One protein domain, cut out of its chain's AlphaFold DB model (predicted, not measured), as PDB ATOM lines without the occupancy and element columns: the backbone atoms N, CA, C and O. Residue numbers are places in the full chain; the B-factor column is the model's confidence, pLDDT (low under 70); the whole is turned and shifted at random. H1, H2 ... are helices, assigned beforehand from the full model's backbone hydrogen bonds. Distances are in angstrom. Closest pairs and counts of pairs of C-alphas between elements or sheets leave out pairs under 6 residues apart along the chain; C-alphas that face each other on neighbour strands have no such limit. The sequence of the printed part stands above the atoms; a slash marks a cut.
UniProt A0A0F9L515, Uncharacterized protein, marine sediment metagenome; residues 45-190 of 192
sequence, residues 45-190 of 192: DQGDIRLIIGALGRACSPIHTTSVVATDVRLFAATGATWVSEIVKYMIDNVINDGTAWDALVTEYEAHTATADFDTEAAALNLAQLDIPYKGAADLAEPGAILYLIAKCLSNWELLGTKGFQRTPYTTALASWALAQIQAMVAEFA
ATOM      1  N   ASP A  45       5.554  -3.325 -34.453       85.19
ATOM      2  CA  ASP A  45       4.803  -4.371 -33.753       85.19
ATOM      3  C   ASP A  45       3.386  -3.927 -33.340       85.19
ATOM      4  O   ASP A  45       2.432  -4.703 -33.382       85.19
ATOM      5  N   GLN A  46       3.206  -2.656 -32.948       85.62
ATOM      6  CA  GLN A  46       1.870  -2.126 -32.651       85.62
ATOM      7  C   GLN A  46       1.015  -1.997 -33.912       85.62
ATOM      8  O   GLN A  46      -0.213  -2.058 -33.822       85.62
ATOM      9  N   GLY A  47       1.641  -1.741 -35.060       88.69
ATOM     10  CA  GLY A  47       0.985  -1.732 -36.359       88.69
ATOM     11  C   GLY A  47       0.540  -3.134 -36.760       88.69
ATOM     12  O   GLY A  47      -0.625  -3.307 -37.113       88.69
ATOM     13  N   ASP A  48       1.411  -4.126 -36.586       87.19
ATOM     14  CA  ASP A  48       1.145  -5.528 -36.930       87.19
ATOM     15  C   ASP A  48       0.003  -6.105 -36.099       87.19
ATOM     16  O   ASP A  48      -0.961  -6.638 -36.642       87.19
ATOM     17  N   ILE A  49       0.024  -5.895 -34.779       87.88
ATOM     18  CA  ILE A  49      -1.065  -6.339 -33.899       87.88
ATOM     19  C   ILE A  49      -2.406  -5.708 -34.318       87.88
ATOM     20  O   ILE A  49      -3.446  -6.365 -34.278       87.88
ATOM     21  N   ARG A  50      -2.411  -4.435 -34.738       89.00
ATOM     22  CA  ARG A  50      -3.635  -3.761 -35.208       89.00
ATOM     23  C   ARG A  50      -4.103  -4.283 -36.558       89.00
ATOM     24  O   ARG A  50      -5.312  -4.397 -36.752       89.00
ATOM     25  N   LEU A  51      -3.173  -4.579 -37.465       89.69
ATOM     26  CA  LEU A  51      -3.476  -5.195 -38.751       89.69
ATOM     27  C   LEU A  51      -4.139  -6.557 -38.526       89.69
ATOM     28  O   LEU A  51      -5.243  -6.773 -39.018       89.69
ATOM     29  N   ILE A  52      -3.522  -7.413 -37.706       88.31
ATOM     30  CA  ILE A  52      -4.016  -8.756 -37.393       88.31
ATOM     31  C   ILE A  52      -5.401  -8.672 -36.758       88.31
ATOM     32  O   ILE A  52      -6.359  -9.187 -37.322       88.31
ATOM     33  N   ILE A  53      -5.561  -7.967 -35.632       88.56
ATOM     34  CA  ILE A  53      -6.860  -7.882 -34.939       88.56
ATOM     35  C   ILE A  53      -7.938  -7.280 -35.853       88.56
ATOM     36  O   ILE A  53      -9.094  -7.710 -35.822       88.56
ATOM     37  N   GLY A  54      -7.570  -6.307 -36.692       89.81
ATOM     38  CA  GLY A  54      -8.468  -5.739 -37.690       89.81
ATOM     39  C   GLY A  54      -8.894  -6.754 -38.754       89.81
ATOM     40  O   GLY A  54     -10.080  -6.818 -39.077       89.81
ATOM     41  N   ALA A  55      -7.966  -7.568 -39.261       90.06
ATOM     42  CA  ALA A  55      -8.245  -8.644 -40.209       90.06
ATOM     43  C   ALA A  55      -9.130  -9.735 -39.585       90.06
ATOM     44  O   ALA A  55     -10.150 -10.093 -40.170       90.06
ATOM     45  N   LEU A  56      -8.819 -10.181 -38.360       89.88
ATOM     46  CA  LEU A  56      -9.612 -11.166 -37.610       89.88
ATOM     47  C   LEU A  56     -11.066 -10.705 -37.423       89.88
ATOM     48  O   LEU A  56     -12.007 -11.471 -37.624       89.88
ATOM     49  N   GLY A  57     -11.264  -9.436 -37.049       89.31
ATOM     50  CA  GLY A  57     -12.598  -8.865 -36.879       89.31
ATOM     51  C   GLY A  57     -13.373  -8.757 -38.195       89.31
ATOM     52  O   GLY A  57     -14.570  -9.040 -38.229       89.31
ATOM     53  N   ARG A  58     -12.694  -8.380 -39.287       91.75
ATOM     54  CA  ARG A  58     -13.295  -8.300 -40.628       91.75
ATOM     55  C   ARG A  58     -13.681  -9.669 -41.165       91.75
ATOM     56  O   ARG A  58     -14.752  -9.777 -41.750       91.75
ATOM     57  N   ALA A  59     -12.871 -10.693 -40.902       90.56
ATOM     58  CA  ALA A  59     -13.175 -12.067 -41.273       90.56
ATOM     59  C   ALA A  59     -14.536 -12.493 -40.692       90.56
ATOM     60  O   ALA A  59     -15.392 -12.992 -41.413       90.56
ATOM     61  N   CYS A  60     -14.802 -12.215 -39.413       90.56
ATOM     62  CA  CYS A  60     -16.066 -12.599 -38.772       90.56
ATOM     63  C   CYS A  60     -17.291 -11.773 -39.216       90.56
ATOM     64  O   CYS A  60     -18.421 -12.181 -38.957       90.56
ATOM     65  N   SER A  61     -17.094 -10.609 -39.845       91.56
ATOM     66  CA  SER A  61     -18.172  -9.681 -40.219       91.56
ATOM     67  C   SER A  61     -19.237 -10.248 -41.177       91.56
ATOM     68  O   SER A  61     -20.409  -9.938 -40.960       91.56
ATOM     69  N   PRO A  62     -18.903 -11.015 -42.236       91.44
ATOM     70  CA  PRO A  62     -19.896 -11.600 -43.142       91.44
ATOM     71  C   PRO A  62     -20.750 -12.715 -42.522       91.44
ATOM     72  O   PRO A  62     -21.790 -13.056 -43.082       91.44
ATOM     73  N   ILE A  63     -20.344 -13.296 -41.389       91.88
ATOM     74  CA  ILE A  63     -21.050 -14.433 -40.789       91.88
ATOM     75  C   ILE A  63     -22.308 -13.942 -40.065       91.88
ATOM     76  O   ILE A  63     -22.241 -13.228 -39.060       91.88
ATOM     77  N   HIS A  64     -23.480 -14.375 -40.534       92.50
ATOM     78  CA  HIS A  64     -24.741 -14.050 -39.882       92.50
ATOM     79  C   HIS A  64     -24.852 -14.731 -38.510       92.50
ATOM     80  O   HIS A  64     -24.402 -15.857 -38.300       92.50
ATOM     81  N   THR A  65     -25.524 -14.088 -37.555       89.19
ATOM     82  CA  THR A  65     -25.646 -14.608 -36.179       89.19
ATOM     83  C   THR A  65     -26.460 -15.903 -36.070       89.19
ATOM     84  O   THR A  65     -26.317 -16.636 -35.089       89.19
ATOM     85  N   THR A  66     -27.314 -16.190 -37.051       89.75
ATOM     86  CA  THR A  66     -28.099 -17.435 -37.167       89.75
ATOM     87  C   THR A  66     -27.571 -18.364 -38.257       89.75
ATOM     88  O   THR A  66     -28.271 -19.280 -38.667       89.75
ATOM     89  N   SER A  67     -26.362 -18.118 -38.754       91.94
ATOM     90  CA  SER A  67     -25.724 -19.003 -39.724       91.94
ATOM     91  C   SER A  67     -25.483 -20.400 -39.154       91.94
ATOM     92  O   SER A  67     -25.438 -20.603 -37.929       91.94
ATOM     93  N   VAL A  68     -25.286 -21.364 -40.056       89.62
ATOM     94  CA  VAL A  68     -24.884 -22.726 -39.681       89.62
ATOM     95  C   VAL A  68     -23.550 -22.665 -38.934       89.62
ATOM     96  O   VAL A  68     -23.455 -23.171 -37.818       89.62
ATOM     97  N   VAL A  69     -22.582 -21.905 -39.464       89.00
ATOM     98  CA  VAL A  69     -21.272 -21.683 -38.832       89.00
ATOM     99  C   VAL A  69     -21.418 -21.136 -37.413       89.00
ATOM    100  O   VAL A  69     -20.895 -21.726 -36.474       89.00
ATOM    101  N   ALA A  70     -22.168 -20.046 -37.209       89.00
ATOM    102  CA  ALA A  70     -22.339 -19.469 -35.874       89.00
ATOM    103  C   ALA A  70     -23.018 -20.443 -34.896       89.00
ATOM    104  O   ALA A  70     -22.723 -20.426 -33.700       89.00
ATOM    105  N   THR A  71     -23.924 -21.290 -35.387       88.94
ATOM    106  CA  THR A  71     -24.580 -22.325 -34.581       88.94
ATOM    107  C   THR A  71     -23.600 -23.418 -34.166       88.94
ATOM    108  O   THR A  71     -23.588 -23.793 -32.995       88.94
ATOM    109  N   ASP A  72     -22.729 -23.860 -35.070       87.94
ATOM    110  CA  ASP A  72     -21.706 -24.860 -34.762       87.94
ATOM    111  C   ASP A  72     -20.671 -24.334 -33.776       87.94
ATOM    112  O   ASP A  72     -20.347 -25.013 -32.806       87.94
ATOM    113  N   VAL A  73     -20.200 -23.096 -33.950       87.56
ATOM    114  CA  VAL A  73     -19.238 -22.489 -33.017       87.56
ATOM    115  C   VAL A  73     -19.801 -22.403 -31.601       87.56
ATOM    116  O   VAL A  73     -19.081 -22.626 -30.629       87.56
ATOM    117  N   ARG A  74     -21.101 -22.124 -31.449       87.12
ATOM    118  CA  ARG A  74     -21.751 -22.082 -30.127       87.12
ATOM    119  C   ARG A  74     -21.692 -23.413 -29.384       87.12
ATOM    120  O   ARG A  74     -21.786 -23.393 -28.162       87.12
ATOM    121  N   LEU A  75     -21.532 -24.539 -30.078       83.88
ATOM    122  CA  LEU A  75     -21.357 -25.842 -29.433       83.88
ATOM    123  C   LEU A  75     -20.012 -25.952 -28.700       83.88
ATOM    124  O   LEU A  75     -19.873 -26.797 -27.818       83.88
ATOM    125  N   PHE A  76     -19.043 -25.106 -29.056       77.88
ATOM    126  CA  PHE A  76     -17.680 -25.116 -28.515       77.88
ATOM    127  C   PHE A  76     -17.365 -23.893 -27.662       77.88
ATOM    128  O   PHE A  76     -16.446 -23.942 -26.848       77.88
ATOM    129  N   ALA A  77     -18.132 -22.815 -27.831       83.19
ATOM    130  CA  ALA A  77     -17.954 -21.589 -27.074       83.19
ATOM    131  C   ALA A  77     -17.987 -21.866 -25.566       83.19
ATOM    132  O   ALA A  77     -18.930 -22.469 -25.042       83.19
ATOM    133  N   ALA A  78     -16.957 -21.394 -24.861       81.75
ATOM    134  CA  ALA A  78     -16.916 -21.488 -23.408       81.75
ATOM    135  C   ALA A  78     -18.146 -20.802 -22.786       81.75
ATOM    136  O   ALA A  78     -18.684 -19.832 -23.326       81.75
ATOM    137  N   THR A  79     -18.600 -21.277 -21.622       83.25
ATOM    138  CA  THR A  79     -19.788 -20.728 -20.954       83.25
ATOM    139  C   THR A  79     -19.676 -19.210 -20.770       83.25
ATOM    140  O   THR A  79     -18.792 -18.726 -20.067       83.25
ATOM    141  N   GLY A  80     -20.597 -18.460 -21.381       82.44
ATOM    142  CA  GLY A  80     -20.630 -16.993 -21.326       82.44
ATOM    143  C   GLY A  80     -19.810 -16.276 -22.407       82.44
ATOM    144  O   GLY A  80     -19.881 -15.051 -22.485       82.44
ATOM    145  N   ALA A  81     -19.074 -16.999 -23.257       85.62
ATOM    146  CA  ALA A  81     -18.423 -16.441 -24.438       85.62
ATOM    147  C   ALA A  81     -19.415 -16.292 -25.602       85.62
ATOM    148  O   ALA A  81     -20.366 -17.061 -25.754       85.62
ATOM    149  N   THR A  82     -19.192 -15.285 -26.448       90.31
ATOM    150  CA  THR A  82     -19.906 -15.170 -27.723       90.31
ATOM    151  C   THR A  82     -19.203 -16.022 -28.777       90.31
ATOM    152  O   THR A  82     -17.991 -16.223 -28.719       90.31
ATOM    153  N   TRP A  83     -19.953 -16.479 -29.782       88.69
ATOM    154  CA  TRP A  83     -19.394 -17.244 -30.902       88.69
ATOM    155  C   TRP A  83     -18.272 -16.480 -31.630       88.69
ATOM    156  O   TRP A  83     -17.268 -17.073 -32.005       88.69
ATOM    157  N   VAL A  84     -18.397 -15.151 -31.760       91.00
ATOM    158  CA  VAL A  84     -17.362 -14.299 -32.372       91.00
ATOM    159  C   VAL A  84     -16.078 -14.332 -31.551       91.00
ATOM    160  O   VAL A  84     -15.000 -14.501 -32.112       91.00
ATOM    161  N   SER A  85     -16.184 -14.181 -30.228       90.00
ATOM    162  CA  SER A  85     -15.017 -14.214 -29.345       90.00
ATOM    163  C   SER A  85     -14.309 -15.565 -29.397       90.00
ATOM    164  O   SER A  85     -13.084 -15.594 -29.331       90.00
ATOM    165  N   GLU A  86     -15.057 -16.659 -29.552       89.94
ATOM    166  CA  GLU A  86     -14.483 -17.999 -29.678       89.94
ATOM    167  C   GLU A  86     -13.724 -18.175 -31.004       89.94
ATOM    168  O   GLU A  86     -12.575 -18.612 -30.980       89.94
ATOM    169  N   ILE A  87     -14.299 -17.755 -32.144       89.25
ATOM    170  CA  ILE A  87     -13.593 -17.773 -33.444       89.25
ATOM    171  C   ILE A  87     -12.316 -16.932 -33.361       89.25
ATOM    172  O   ILE A  87     -11.238 -17.401 -33.711       89.25
ATOM    173  N   VAL A  88     -12.420 -15.688 -32.882       90.69
ATOM    174  CA  VAL A  88     -11.274 -14.766 -32.816       90.69
ATOM    175  C   VAL A  88     -10.181 -15.314 -31.907       90.69
ATOM    176  O   VAL A  88      -9.011 -15.285 -32.282       90.69
ATOM    177  N   LYS A  89     -10.545 -15.856 -30.742       89.44
ATOM    178  CA  LYS A  89      -9.588 -16.501 -29.846       89.44
ATOM    179  C   LYS A  89      -8.902 -17.683 -30.524       89.44
ATOM    180  O   LYS A  89      -7.681 -17.787 -30.462       89.44
ATOM    181  N   TYR A  90      -9.666 -18.541 -31.196       88.88
ATOM    182  CA  TYR A  90      -9.102 -19.695 -31.880       88.88
ATOM    183  C   TYR A  90      -8.141 -19.293 -33.004       88.88
ATOM    184  O   TYR A  90      -7.059 -19.874 -33.105       88.88
ATOM    185  N   MET A  91      -8.499 -18.278 -33.803       89.94
ATOM    186  CA  MET A  91      -7.627 -17.736 -34.847       89.94
ATOM    187  C   MET A  91      -6.306 -17.220 -34.267       89.94
ATOM    188  O   MET A  91      -5.261 -17.518 -34.831       89.94
ATOM    189  N   ILE A  92      -6.332 -16.515 -33.131       89.75
ATOM    190  CA  ILE A  92      -5.113 -16.025 -32.464       89.75
ATOM    191  C   ILE A  92      -4.251 -17.185 -31.958       89.75
ATOM    192  O   ILE A  92      -3.042 -17.204 -32.172       89.75
ATOM    193  N   ASP A  93      -4.869 -18.152 -31.281       88.38
ATOM    194  CA  ASP A  93      -4.129 -19.209 -30.593       88.38
ATOM    195  C   ASP A  93      -3.554 -20.258 -31.569       88.38
ATOM    196  O   ASP A  93      -2.543 -20.884 -31.253       88.38
ATOM    197  N   ASN A  94      -4.182 -20.466 -32.737       83.50
ATOM    198  CA  ASN A  94      -3.868 -21.594 -33.632       83.50
ATOM    199  C   ASN A  94      -3.533 -21.217 -35.084       83.50
ATOM    200  O   ASN A  94      -3.053 -22.082 -35.816       83.50
ATOM    201  N   VAL A  95      -3.814 -19.988 -35.537       85.56
ATOM    202  CA  VAL A  95      -3.627 -19.599 -36.950       85.56
ATOM    203  C   VAL A  95      -2.686 -18.403 -37.100       85.56
ATOM    204  O   VAL A  95      -1.725 -18.500 -37.855       85.56
ATOM    205  N   ILE A  96      -2.942 -17.297 -36.393       85.38
ATOM    206  CA  ILE A  96      -2.150 -16.061 -36.453       85.38
ATOM    207  C   ILE A  96      -1.800 -15.601 -35.036       85.38
ATOM    208  O   ILE A  96      -2.529 -14.831 -34.409       85.38
ATOM    209  N   ASN A  97      -0.651 -16.050 -34.548       81.44
ATOM    210  CA  ASN A  97      -0.112 -15.688 -33.239       81.44
ATOM    211  C   ASN A  97       0.771 -14.424 -33.271       81.44
ATOM    212  O   ASN A  97       0.938 -13.780 -32.234       81.44
ATOM    213  N   ASP A  98       1.328 -14.054 -34.428       82.00
ATOM    214  CA  ASP A  98       2.166 -12.864 -34.622       82.00
ATOM    215  C   ASP A  98       2.181 -12.376 -36.092       82.00
ATOM    216  O   ASP A  98       1.476 -12.914 -36.947       82.00
ATOM    217  N   GLY A  99       2.969 -11.329 -36.381       80.75
ATOM    218  CA  GLY A  99       3.144 -10.791 -37.739       80.75
ATOM    219  C   GLY A  99       3.787 -11.782 -38.715       80.75
ATOM    220  O   GLY A  99       3.403 -11.833 -39.876       80.75
ATOM    221  N   THR A 100       4.681 -12.649 -38.240       85.25
ATOM    222  CA  THR A 100       5.307 -13.688 -39.076       85.25
ATOM    223  C   THR A 100       4.280 -14.723 -39.536       85.25
ATOM    224  O   THR A 100       4.304 -15.173 -40.679       85.25
ATOM    225  N   ALA A 101       3.362 -15.108 -38.648       86.75
ATOM    226  CA  ALA A 101       2.270 -16.020 -38.966       86.75
ATOM    227  C   ALA A 101       1.273 -15.402 -39.954       86.75
ATOM    228  O   ALA A 101       0.697 -16.122 -40.770       86.75
ATOM    229  N   TRP A 102       1.096 -14.077 -39.910       87.88
ATOM    230  CA  TRP A 102       0.336 -13.350 -40.923       87.88
ATOM    231  C   TRP A 102       1.002 -13.452 -42.301       87.88
ATOM    232  O   TRP A 102       0.356 -13.903 -43.245       87.88
ATOM    233  N   ASP A 103       2.291 -13.132 -42.405       87.69
ATOM    234  CA  ASP A 103       3.028 -13.204 -43.676       87.69
ATOM    235  C   ASP A 103       3.040 -14.642 -44.243       87.69
ATOM    236  O   ASP A 103       2.880 -14.865 -45.446       87.69
ATOM    237  N   ALA A 104       3.138 -15.653 -43.371       89.56
ATOM    238  CA  ALA A 104       3.032 -17.060 -43.763       89.56
ATOM    239  C   ALA A 104       1.643 -17.424 -44.316       89.56
ATOM    240  O   ALA A 104       1.544 -18.212 -45.257       89.56
ATOM    241  N   LEU A 105       0.572 -16.853 -43.756       90.75
ATOM    242  CA  LEU A 105      -0.792 -17.054 -44.243       90.75
ATOM    243  C   LEU A 105      -1.017 -16.381 -45.596       90.75
ATOM    244  O   LEU A 105      -1.647 -16.983 -46.461       90.75
ATOM    245  N   VAL A 106      -0.488 -15.171 -45.791       90.62
ATOM    246  CA  VAL A 106      -0.537 -14.489 -47.092       90.62
ATOM    247  C   VAL A 106       0.238 -15.289 -48.137       90.62
ATOM    248  O   VAL A 106      -0.291 -15.549 -49.210       90.62
ATOM    249  N   THR A 107       1.424 -15.796 -47.795       91.19
ATOM    250  CA  THR A 107       2.209 -16.659 -48.696       91.19
ATOM    251  C   THR A 107       1.445 -17.933 -49.084       91.19
ATOM    252  O   THR A 107       1.472 -18.357 -50.239       91.19
ATOM    253  N   GLU A 108       0.753 -18.569 -48.131       91.56
ATOM    254  CA  GLU A 108      -0.068 -19.757 -48.400       91.56
ATOM    255  C   GLU A 108      -1.276 -19.428 -49.284       91.56
ATOM    256  O   GLU A 108      -1.597 -20.189 -50.200       91.56
ATOM    257  N   TYR A 109      -1.911 -18.281 -49.037       92.94
ATOM    258  CA  TYR A 109      -2.986 -17.754 -49.864       92.94
ATOM    259  C   TYR A 109      -2.512 -17.519 -51.304       92.94
ATOM    260  O   TYR A 109      -3.113 -18.059 -52.224       92.94
ATOM    261  N   GLU A 110      -1.412 -16.795 -51.513       91.50
ATOM    262  CA  GLU A 110      -0.864 -16.496 -52.845       91.50
ATOM    263  C   GLU A 110      -0.444 -17.754 -53.619       91.50
ATOM    264  O   GLU A 110      -0.562 -17.809 -54.844       91.50
ATOM    265  N   ALA A 111       0.022 -18.785 -52.910       92.62
ATOM    266  CA  ALA A 111       0.364 -20.076 -53.498       92.62
ATOM    267  C   ALA A 111      -0.869 -20.927 -53.861       92.62
ATOM    268  O   ALA A 111      -0.737 -21.942 -54.553       92.62
ATOM    269  N   HIS A 112      -2.060 -20.552 -53.392       92.69
ATOM    270  CA  HIS A 112      -3.280 -21.310 -53.608       92.69
ATOM    271  C   HIS A 112      -3.744 -21.232 -55.070       92.69
ATOM    272  O   HIS A 112      -3.783 -20.173 -55.690       92.69
ATOM    273  N   THR A 113      -4.186 -22.353 -55.645       91.75
ATOM    274  CA  THR A 113      -4.587 -22.395 -57.065       91.75
ATOM    275  C   THR A 113      -5.879 -21.631 -57.368       91.75
ATOM    276  O   THR A 113      -6.144 -21.317 -58.524       91.75
ATOM    277  N   ALA A 114      -6.686 -21.354 -56.340       92.81
ATOM    278  CA  ALA A 114      -7.991 -20.690 -56.431       92.81
ATOM    279  C   ALA A 114      -8.000 -19.261 -55.840       92.81
ATOM    280  O   ALA A 114      -9.029 -18.812 -55.339       92.81
ATOM    281  N   THR A 115      -6.870 -18.546 -55.851       92.81
ATOM    282  CA  THR A 115      -6.769 -17.150 -55.361       92.81
ATOM    283  C   THR A 115      -7.831 -16.231 -55.965       92.81
ATOM    284  O   THR A 115      -8.573 -15.581 -55.237       92.81
ATOM    285  N   ALA A 116      -7.996 -16.265 -57.290       92.94
ATOM    286  CA  ALA A 116      -8.989 -15.446 -57.989       92.94
ATOM    287  C   ALA A 116     -10.442 -15.732 -57.554       92.94
ATOM    288  O   ALA A 116     -11.282 -14.825 -57.548       92.94
ATOM    289  N   ASP A 117     -10.744 -16.977 -57.175       94.00
ATOM    290  CA  ASP A 117     -12.067 -17.360 -56.677       94.00
ATOM    291  C   ASP A 117     -12.296 -16.794 -55.266       94.00
ATOM    292  O   ASP A 117     -13.358 -16.237 -54.988       94.00
ATOM    293  N   PHE A 118     -11.282 -16.856 -54.394       93.94
ATOM    294  CA  PHE A 118     -11.331 -16.235 -53.066       93.94
ATOM    295  C   PHE A 118     -11.512 -14.718 -53.145       93.94
ATOM    296  O   PHE A 118     -12.337 -14.177 -52.412       93.94
ATOM    297  N   ASP A 119     -10.799 -14.031 -54.039       92.94
ATOM    298  CA  ASP A 119     -10.959 -12.586 -54.233       92.94
ATOM    299  C   ASP A 119     -12.364 -12.219 -54.721       92.94
ATOM    300  O   ASP A 119     -12.971 -11.260 -54.235       92.94
ATOM    301  N   THR A 120     -12.908 -13.004 -55.654       94.00
ATOM    302  CA  THR A 120     -14.254 -12.787 -56.206       94.00
ATOM    303  C   THR A 120     -15.325 -12.930 -55.126       94.00
ATOM    304  O   THR A 120     -16.185 -12.058 -54.977       94.00
ATOM    305  N   GLU A 121     -15.258 -13.998 -54.332       93.44
ATOM    306  CA  GLU A 121     -16.214 -14.241 -53.249       93.44
ATOM    307  C   GLU A 121     -16.021 -13.255 -52.079       93.44
ATOM    308  O   GLU A 121     -16.993 -12.780 -51.489       93.44
ATOM    309  N   ALA A 122     -14.783 -12.849 -51.778       92.56
ATOM    310  CA  ALA A 122     -14.512 -11.819 -50.776       92.56
ATOM    311  C   ALA A 122     -15.102 -10.459 -51.175       92.56
ATOM    312  O   ALA A 122     -15.678  -9.756 -50.335       92.56
ATOM    313  N   ALA A 123     -15.016 -10.102 -52.460       92.31
ATOM    314  CA  ALA A 123     -15.659  -8.912 -53.002       92.31
ATOM    315  C   ALA A 123     -17.192  -9.004 -52.911       92.31
ATOM    316  O   ALA A 123     -17.836  -8.029 -52.520       92.31
ATOM    317  N   ALA A 124     -17.780 -10.173 -53.191       92.00
ATOM    318  CA  ALA A 124     -19.220 -10.402 -53.041       92.00
ATOM    319  C   ALA A 124     -19.695 -10.231 -51.583       92.00
ATOM    320  O   ALA A 124     -20.781  -9.704 -51.331       92.00
ATOM    321  N   LEU A 125     -18.849 -10.599 -50.617       90.75
ATOM    322  CA  LEU A 125     -19.076 -10.397 -49.183       90.75
ATOM    323  C   LEU A 125     -18.796  -8.964 -48.693       90.75
ATOM    324  O   LEU A 125     -18.985  -8.680 -47.510       90.75
ATOM    325  N   ASN A 126     -18.393  -8.046 -49.578       90.88
ATOM    326  CA  ASN A 126     -18.004  -6.667 -49.256       90.88
ATOM    327  C   ASN A 126     -16.855  -6.580 -48.236       90.88
ATOM    328  O   ASN A 126     -16.794  -5.649 -47.424       90.88
ATOM    329  N   LEU A 127     -15.932  -7.545 -48.261       90.25
ATOM    330  CA  LEU A 127     -14.733  -7.485 -47.436       90.25
ATOM    331  C   LEU A 127     -13.811  -6.377 -47.952       90.25
ATOM    332  O   LEU A 127     -13.463  -6.314 -49.128       90.25
ATOM    333  N   ALA A 128     -13.420  -5.481 -47.050       87.38
ATOM    334  CA  ALA A 128     -12.549  -4.363 -47.376       87.38
ATOM    335  C   ALA A 128     -11.093  -4.680 -47.033       87.38
ATOM    336  O   ALA A 128     -10.804  -5.254 -45.977       87.38
ATOM    337  N   GLN A 129     -10.181  -4.185 -47.867       89.31
ATOM    338  CA  GLN A 129      -8.749  -4.192 -47.593       89.31
ATOM    339  C   GLN A 129      -8.425  -3.367 -46.340       89.31
ATOM    340  O   GLN A 129      -9.029  -2.312 -46.092       89.31
ATOM    341  N   LEU A 130      -7.484  -3.841 -45.527       87.25
ATOM    342  CA  LEU A 130      -6.958  -3.110 -44.375       87.25
ATOM    343  C   LEU A 130      -5.465  -2.844 -44.554       87.25
ATOM    344  O   LEU A 130      -4.690  -3.756 -44.842       87.25
ATOM    345  N   ASP A 131      -5.071  -1.595 -44.312       86.88
ATOM    346  CA  ASP A 131      -3.671  -1.197 -44.250       86.88
ATOM    347  C   ASP A 131      -3.394  -0.327 -43.023       86.88
ATOM    348  O   ASP A 131      -4.226   0.495 -42.622       86.88
ATOM    349  N   ILE A 132      -2.219  -0.520 -42.427       85.31
ATOM    350  CA  ILE A 132      -1.744   0.224 -41.262       85.31
ATOM    351  C   ILE A 132      -0.396   0.857 -41.634       85.31
ATOM    352  O   ILE A 132       0.583   0.131 -41.767       85.31
ATOM    353  N   PRO A 133      -0.293   2.196 -41.747       83.38
ATOM    354  CA  PRO A 133       0.870   2.857 -42.359       83.38
ATOM    355  C   PRO A 133       2.232   2.624 -41.692       83.38
ATOM    356  O   PRO A 133       3.263   2.917 -42.286       83.38
ATOM    357  N   TYR A 134       2.244   2.187 -40.435       81.62
ATOM    358  CA  TYR A 134       3.454   1.988 -39.633       81.62
ATOM    359  C   TYR A 134       3.642   0.524 -39.223       81.62
ATOM    360  O   TYR A 134       4.358   0.263 -38.264       81.62
ATOM    361  N   LYS A 135       2.971  -0.415 -39.900       78.62
ATOM    362  CA  LYS A 135       3.170  -1.856 -39.706       78.62
ATOM    363  C   LYS A 135       4.592  -2.282 -40.101       78.62
ATOM    364  O   LYS A 135       5.225  -1.633 -40.934       78.62
ATOM    365  N   GLY A 136       5.079  -3.347 -39.476       76.75
ATOM    366  CA  GLY A 136       6.298  -4.050 -39.869       76.75
ATOM    367  C   GLY A 136       6.049  -5.123 -40.928       76.75
ATOM    368  O   GLY A 136       6.923  -5.340 -41.763       76.75
ATOM    369  N   ALA A 137       4.865  -5.744 -40.916       75.31
ATOM    370  CA  ALA A 137       4.437  -6.735 -41.901       75.31
ATOM    371  C   ALA A 137       4.456  -6.137 -43.313       75.31
ATOM    372  O   ALA A 137       3.927  -5.043 -43.544       75.31
ATOM    373  N   ALA A 138       5.071  -6.845 -44.260       67.38
ATOM    374  CA  ALA A 138       5.198  -6.366 -45.635       67.38
ATOM    375  C   ALA A 138       3.831  -6.322 -46.333       67.38
ATOM    376  O   ALA A 138       3.524  -5.370 -47.058       67.38
ATOM    377  N   ASP A 139       2.984  -7.306 -46.034       74.81
ATOM    378  CA  ASP A 139       1.786  -7.567 -46.813       74.81
ATOM    379  C   ASP A 139       0.544  -6.868 -46.256       74.81
ATOM    380  O   ASP A 139       0.401  -6.554 -45.065       74.81
ATOM    381  N   LEU A 140      -0.372  -6.526 -47.159       80.69
ATOM    382  CA  LEU A 140      -1.649  -5.907 -46.818       80.69
ATOM    383  C   LEU A 140      -2.664  -6.992 -46.448       80.69
ATOM    384  O   LEU A 140      -2.596  -8.120 -46.923       80.69
ATOM    385  N   ALA A 141      -3.642  -6.641 -45.616       82.44
ATOM    386  CA  ALA A 141      -4.783  -7.518 -45.390       82.44
ATOM    387  C   ALA A 141      -5.771  -7.358 -46.542       82.44
ATOM    388  O   ALA A 141      -6.709  -6.558 -46.474       82.44
ATOM    389  N   GLU A 142      -5.492  -8.085 -47.622       89.25
ATOM    390  CA  GLU A 142      -6.334  -8.157 -48.808       89.25
ATOM    391  C   GLU A 142      -7.636  -8.929 -48.530       89.25
ATOM    392  O   GLU A 142      -7.650  -9.841 -47.697       89.25
ATOM    393  N   PRO A 143      -8.747  -8.589 -49.209       90.00
ATOM    394  CA  PRO A 143     -10.034  -9.252 -49.002       90.00
ATOM    395  C   PRO A 143      -9.979 -10.780 -49.158       90.00
ATOM    396  O   PRO A 143     -10.528 -11.484 -48.307       90.00
ATOM    397  N   GLY A 144      -9.294 -11.293 -50.188       91.00
ATOM    398  CA  GLY A 144      -9.138 -12.732 -50.416       91.00
ATOM    399  C   GLY A 144      -8.375 -13.429 -49.290       91.00
ATOM    400  O   GLY A 144      -8.848 -14.437 -48.766       91.00
ATOM    401  N   ALA A 145      -7.273 -12.839 -48.815       91.25
ATOM    402  CA  ALA A 145      -6.510 -13.353 -47.674       91.25
ATOM    403  C   ALA A 145      -7.338 -13.374 -46.372       91.25
ATOM    404  O   ALA A 145      -7.238 -14.311 -45.576       91.25
ATOM    405  N   ILE A 146      -8.208 -12.377 -46.160       92.12
ATOM    406  CA  ILE A 146      -9.140 -12.342 -45.017       92.12
ATOM    407  C   ILE A 146     -10.168 -13.481 -45.106       92.12
ATOM    408  O   ILE A 146     -10.476 -14.111 -44.091       92.12
ATOM    409  N   LEU A 147     -10.702 -13.768 -46.298       93.25
ATOM    410  CA  LEU A 147     -11.628 -14.886 -46.493       93.25
ATOM    411  C   LEU A 147     -10.918 -16.239 -46.320       93.25
ATOM    412  O   LEU A 147     -11.443 -17.143 -45.664       93.25
ATOM    413  N   TYR A 148      -9.699 -16.351 -46.848       93.94
ATOM    414  CA  TYR A 148      -8.843 -17.528 -46.724       93.94
ATOM    415  C   TYR A 148      -8.502 -17.853 -45.264       93.94
ATOM    416  O   TYR A 148      -8.569 -19.010 -44.844       93.94
ATOM    417  N   LEU A 149      -8.219 -16.830 -44.454       92.94
ATOM    418  CA  LEU A 149      -8.006 -16.971 -43.014       92.94
ATOM    419  C   LEU A 149      -9.167 -17.701 -42.330       92.94
ATOM    420  O   LEU A 149      -8.948 -18.616 -41.532       92.94
ATOM    421  N   ILE A 150     -10.403 -17.322 -42.646       91.69
ATOM    422  CA  ILE A 150     -11.566 -17.985 -42.060       91.69
ATOM    423  C   ILE A 150     -11.715 -19.411 -42.576       91.69
ATOM    424  O   ILE A 150     -11.974 -20.306 -41.777       91.69
ATOM    425  N   ALA A 151     -11.476 -19.653 -43.865       92.19
ATOM    426  CA  ALA A 151     -11.496 -21.001 -44.427       92.19
ATOM    427  C   ALA A 151     -10.508 -21.927 -43.700       92.19
ATOM    428  O   ALA A 151     -10.855 -23.053 -43.329       92.19
ATOM    429  N   LYS A 152      -9.306 -21.421 -43.404       91.81
ATOM    430  CA  LYS A 152      -8.285 -22.118 -42.615       91.81
ATOM    431  C   LYS A 152      -8.717 -22.361 -41.176       91.81
ATOM    432  O   LYS A 152      -8.567 -23.473 -40.676       91.81
ATOM    433  N   CYS A 153      -9.306 -21.359 -40.527       90.00
ATOM    434  CA  CYS A 153      -9.860 -21.498 -39.182       90.00
ATOM    435  C   CYS A 153     -10.908 -22.621 -39.109       90.00
ATOM    436  O   CYS A 153     -10.814 -23.497 -38.251       90.00
ATOM    437  N   LEU A 154     -11.887 -22.615 -40.019       88.62
ATOM    438  CA  LEU A 154     -12.982 -23.586 -40.027       88.62
ATOM    439  C   LEU A 154     -12.503 -24.998 -40.399       88.62
ATOM    440  O   LEU A 154     -12.944 -25.973 -39.795       88.62
ATOM    441  N   SER A 155     -11.551 -25.115 -41.329       87.38
ATOM    442  CA  SER A 155     -10.946 -26.405 -41.696       87.38
ATOM    443  C   SER A 155     -10.126 -27.005 -40.547       87.38
ATOM    444  O   SER A 155     -10.204 -28.201 -40.285       87.38
ATOM    445  N   ASN A 156      -9.397 -26.186 -39.779       85.00
ATOM    446  CA  ASN A 156      -8.661 -26.676 -38.608       85.00
ATOM    447  C   ASN A 156      -9.591 -27.177 -37.487       85.00
ATOM    448  O   ASN A 156      -9.216 -28.066 -36.720       85.00
ATOM    449  N   TRP A 157     -10.819 -26.655 -37.397       79.75
ATOM    450  CA  TRP A 157     -11.836 -27.170 -36.477       79.75
ATOM    451  C   TRP A 157     -12.407 -28.532 -36.868       79.75
ATOM    452  O   TRP A 157     -12.886 -29.253 -35.991       79.75
ATOM    453  N   GLU A 158     -12.336 -28.930 -38.134       72.94
ATOM    454  CA  GLU A 158     -12.658 -30.302 -38.535       72.94
ATOM    455  C   GLU A 158     -11.622 -31.286 -37.963       72.94
ATOM    456  O   GLU A 158     -11.996 -32.268 -37.310       72.94
ATOM    457  N   LEU A 159     -10.332 -30.942 -38.070       59.44
ATOM    458  CA  LEU A 159      -9.206 -31.772 -37.619       59.44
ATOM    459  C   LEU A 159      -9.195 -32.033 -36.105       59.44
ATOM    460  O   LEU A 159      -8.616 -33.017 -35.645       59.44
ATOM    461  N   LEU A 160      -9.860 -31.182 -35.318       63.75
ATOM    462  CA  LEU A 160     -10.023 -31.365 -33.873       63.75
ATOM    463  C   LEU A 160     -11.147 -32.353 -33.501       63.75
ATOM    464  O   LEU A 160     -11.412 -32.570 -32.317       63.75
ATOM    465  N   GLY A 161     -11.798 -32.987 -34.484       59.72
ATOM    466  CA  GLY A 161     -12.827 -34.010 -34.258       59.72
ATOM    467  C   GLY A 161     -14.157 -33.445 -33.752       59.72
ATOM    468  O   GLY A 161     -15.004 -34.172 -33.224       59.72
ATOM    469  N   THR A 162     -14.344 -32.136 -33.886       58.81
ATOM    470  CA  THR A 162     -15.492 -31.406 -33.362       58.81
ATOM    471  C   THR A 162     -16.683 -31.518 -34.316       58.81
ATOM    472  O   THR A 162     -16.639 -31.066 -35.457       58.81
ATOM    473  N   LYS A 163     -17.773 -32.139 -33.842       60.75
ATOM    474  CA  LYS A 163     -18.926 -32.618 -34.640       60.75
ATOM    475  C   LYS A 163     -19.615 -31.585 -35.550       60.75
ATOM    476  O   LYS A 163     -20.371 -31.992 -36.423       60.75
ATOM    477  N   GLY A 164     -19.390 -30.286 -35.346       69.69
ATOM    478  CA  GLY A 164     -19.979 -29.226 -36.168       69.69
ATOM    479  C   GLY A 164     -19.380 -29.178 -37.574       69.69
ATOM    480  O   GLY A 164     -20.114 -29.156 -38.550       69.69
ATOM    481  N   PHE A 165     -18.055 -29.268 -37.707       81.44
ATOM    482  CA  PHE A 165     -17.358 -29.012 -38.978       81.44
ATOM    483  C   PHE A 165     -16.995 -30.277 -39.769       81.44
ATOM    484  O   PHE A 165     -16.289 -30.206 -40.765       81.44
ATOM    485  N   GLN A 166     -17.530 -31.443 -39.396       81.81
ATOM    486  CA  GLN A 166     -17.328 -32.716 -40.107       81.81
ATOM    487  C   GLN A 166     -18.215 -32.832 -41.360       81.81
ATOM    488  O   GLN A 166     -18.972 -33.788 -41.529       81.81
ATOM    489  N   ARG A 167     -18.158 -31.826 -42.234       84.81
ATOM    490  CA  ARG A 167     -18.920 -31.759 -43.485       84.81
ATOM    491  C   ARG A 167     -18.098 -31.109 -44.592       84.81
ATOM    492  O   ARG A 167     -17.149 -30.378 -44.328       84.81
ATOM    493  N   THR A 168     -18.494 -31.348 -45.834       82.75
ATOM    494  CA  THR A 168     -17.975 -30.604 -46.989       82.75
ATOM    495  C   THR A 168     -18.349 -29.122 -46.838       82.75
ATOM    496  O   THR A 168     -19.517 -28.860 -46.555       82.75
ATOM    497  N   PRO A 169     -17.423 -28.162 -47.035       88.12
ATOM    498  CA  PRO A 169     -16.080 -28.313 -47.616       88.12
ATOM    499  C   PRO A 169     -14.937 -28.602 -46.624       88.12
ATOM    500  O   PRO A 169     -13.848 -28.968 -47.057       88.12
ATOM    501  N   TYR A 170     -15.159 -28.492 -45.317       88.31
ATOM    502  CA  TYR A 170     -14.100 -28.509 -44.294       88.31
ATOM    503  C   TYR A 170     -13.366 -29.847 -44.133       88.31
ATOM    504  O   TYR A 170     -12.235 -29.865 -43.667       88.31
ATOM    505  N   THR A 171     -13.966 -30.957 -44.565       85.94
ATOM    506  CA  THR A 171     -13.307 -32.278 -44.608       85.94
ATOM    507  C   THR A 171     -12.322 -32.431 -45.769       85.94
ATOM    508  O   THR A 171     -11.570 -33.404 -45.830       85.94
ATOM    509  N   THR A 172     -12.331 -31.502 -46.732       86.56
ATOM    510  CA  THR A 172     -11.369 -31.481 -47.839       86.56
ATOM    511  C   THR A 172     -10.195 -30.578 -47.492       86.56
ATOM    512  O   THR A 172     -10.388 -29.498 -46.937       86.56
ATOM    513  N   ALA A 173      -8.976 -31.020 -47.815       88.38
ATOM    514  CA  ALA A 173      -7.769 -30.255 -47.522       88.38
ATOM    515  C   ALA A 173      -7.866 -28.856 -48.143       88.38
ATOM    516  O   ALA A 173      -8.131 -28.740 -49.337       88.38
ATOM    517  N   LEU A 174      -7.629 -27.806 -47.349       89.75
ATOM    518  CA  LEU A 174      -7.810 -26.423 -47.800       89.75
ATOM    519  C   LEU A 174      -7.058 -26.133 -49.103       89.75
ATOM    520  O   LEU A 174      -7.631 -25.546 -50.005       89.75
ATOM    521  N   ALA A 175      -5.830 -26.641 -49.237       89.56
ATOM    522  CA  ALA A 175      -4.991 -26.479 -50.426       89.56
ATOM    523  C   ALA A 175      -5.582 -27.054 -51.732       89.56
ATOM    524  O   ALA A 175      -5.044 -26.791 -52.804       89.56
ATOM    525  N   SER A 176      -6.636 -27.877 -51.664       90.44
ATOM    526  CA  SER A 176      -7.330 -28.429 -52.834       90.44
ATOM    527  C   SER A 176      -8.726 -27.844 -53.051       90.44
ATOM    528  O   SER A 176      -9.465 -28.340 -53.907       90.44
ATOM    529  N   TRP A 177      -9.109 -26.810 -52.297       93.25
ATOM    530  CA  TRP A 177     -10.393 -26.152 -52.495       93.25
ATOM    531  C   TRP A 177     -10.449 -25.503 -53.879       93.25
ATOM    532  O   TRP A 177      -9.534 -24.808 -54.313       93.25
ATOM    533  N   ALA A 178     -11.557 -25.727 -54.575       93.62
ATOM    534  CA  ALA A 178     -11.911 -25.022 -55.794       93.62
ATOM    535  C   ALA A 178     -13.121 -24.119 -55.518       93.62
ATOM    536  O   ALA A 178     -13.684 -24.130 -54.418       93.62
ATOM    537  N   LEU A 179     -13.563 -23.378 -56.536       92.88
ATOM    538  CA  LEU A 179     -14.723 -22.488 -56.461       92.88
ATOM    539  C   LEU A 179     -15.934 -23.106 -55.738       92.88
ATOM    540  O   LEU A 179     -16.536 -22.460 -54.888       92.88
ATOM    541  N   ALA A 180     -16.266 -24.369 -56.022       93.38
ATOM    542  CA  ALA A 180     -17.421 -25.035 -55.419       93.38
ATOM    543  C   ALA A 180     -17.313 -25.155 -53.887       93.38
ATOM    544  O   ALA A 180     -18.305 -24.972 -53.184       93.38
ATOM    545  N   GLN A 181     -16.121 -25.450 -53.359       94.38
ATOM    546  CA  GLN A 181     -15.877 -25.517 -51.918       94.38
ATOM    547  C   GLN A 181     -15.942 -24.128 -51.282       94.38
ATOM    548  O   GLN A 181     -16.563 -23.965 -50.234       94.38
ATOM    549  N   ILE A 182     -15.351 -23.129 -51.939       93.25
ATOM    550  CA  ILE A 182     -15.362 -21.742 -51.462       93.25
ATOM    551  C   ILE A 182     -16.810 -21.239 -51.384       93.25
ATOM    552  O   ILE A 182     -17.240 -20.754 -50.341       93.25
ATOM    553  N   GLN A 183     -17.599 -21.452 -52.437       94.19
ATOM    554  CA  GLN A 183     -19.013 -21.081 -52.482       94.19
ATOM    555  C   GLN A 183     -19.858 -21.832 -51.457       94.19
ATOM    556  O   GLN A 183     -20.755 -21.240 -50.861       94.19
ATOM    557  N   ALA A 184     -19.568 -23.113 -51.210       92.56
ATOM    558  CA  ALA A 184     -20.245 -23.872 -50.165       92.56
ATOM    559  C   ALA A 184     -19.994 -23.261 -48.778       92.56
ATOM    560  O   ALA A 184     -20.945 -23.062 -48.028       92.56
ATOM    561  N   MET A 185     -18.745 -22.895 -48.460       93.94
ATOM    562  CA  MET A 185     -18.422 -22.201 -47.209       93.94
ATOM    563  C   MET A 185     -19.139 -20.846 -47.119       93.94
ATOM    564  O   MET A 185     -19.766 -20.542 -46.109       93.94
ATOM    565  N   VAL A 186     -19.072 -20.039 -48.178       93.31
ATOM    566  CA  VAL A 186     -19.692 -18.705 -48.216       93.31
ATOM    567  C   VAL A 186     -21.211 -18.792 -48.057       93.31
ATOM    568  O   VAL A 186     -21.803 -17.989 -47.336       93.31
ATOM    569  N   ALA A 187     -21.851 -19.796 -48.656       92.31
ATOM    570  CA  ALA A 187     -23.280 -20.036 -48.497       92.31
ATOM    571  C   ALA A 187     -23.663 -20.323 -47.037       92.31
ATOM    572  O   ALA A 187     -24.728 -19.900 -46.589       92.31
ATOM    573  N   GLU A 188     -22.790 -20.980 -46.267       91.31
ATOM    574  CA  GLU A 188     -23.031 -21.234 -44.846       91.31
ATOM    575  C   GLU A 188     -22.967 -19.979 -43.974       91.31
ATOM    576  O   GLU A 188     -23.427 -20.036 -42.835       91.31
ATOM    577  N   PHE A 189     -22.426 -18.855 -44.462       91.94
ATOM    578  CA  PHE A 189     -22.402 -17.587 -43.719       91.94
ATOM    579  C   PHE A 189     -23.758 -16.886 -43.705       91.94
ATOM    580  O   PHE A 189     -24.013 -16.061 -42.821       91.94
ATOM    581  N   ALA A 190     -24.635 -17.217 -44.653       90.25
ATOM    582  CA  ALA A 190     -25.989 -16.694 -44.695       90.25
ATOM    583  C   ALA A 190     -26.820 -17.186 -43.496       90.25
ATOM    584  O   ALA A 190     -26.470 -18.139 -42.800       90.25
TER     585      ALA A 190
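What this domain is: This is residues 45 to 190 of the 192 residues of an uncharacterized protein of marine sediment metagenome (UniProt A0A0F9L515). The longest helix, H6, runs through the middle of a compact all-helix body, and H1, H4 and H5 cross it around its first half. H3 packs crosswise on the last residues of H1, H2 packs on the first residues of H3, and H7 lies side by side with H5. The printed part has 146 residues with seven named helices, H1 to H7, and no named strand. The radius of gyration of the C-alphas is 14.3 A, and the spans are 41 by 36 by 25 A.

Where its parts are: Find C-alpha 143 at (-10.034, -9.252, -49.002); from there H6 runs 25.2 A to residue 159. H1, residues 45 to 60, starts at (4.803, -4.371, -33.753) and is 23.0 A long. Look next for H2, residues 68 to 74; H3, residues 83 to 94; H4, residues 99 to 110; H5, residues 115 to 124; and H7, residues 179 to 187, ending at (-23.280, -20.036, -48.497).

How they stand to each other: Start at H6, the hub, touching four helices. H5 touches its residues 143 to 148, about perpendicular at 76 degrees; the closest C-alphas, of Asp 119 and Gly 144, are 4.2 A apart. H1 touches it with residues 55 to 60 alone, closest at Ala 59 and Ile 146, C-alphas 5.5 A apart. H4 touches it at Tyr 109 and Ala 145, closest C-alphas 6.0 A apart. H3 only just touches it, with 3 pairs of C-alphas within 8 A, the closest being Met 91 and Cys 153. Helix packing is mostly crossed: of 8 touching pairs, 1 is at a shallow tilt, H5 and H7 at 28 degrees. H2 touches H3 with closest C-alphas at Arg 74 and Trp 83, 5.4 A apart. Every O i to N i+4 pair is within hydrogen-bond range in H1, H2, H3, H4, H5 and H7, and 11 of 13 in H6.

The domain as a whole: The C-alphas farthest apart, of Tyr 134 and Lys 163, are 41.5 A apart. The printed part has no cut; the links H5 to H6 and H6 to H7 are long. Look for pLDDT under 70 at residue 138 and residues 159 to 164.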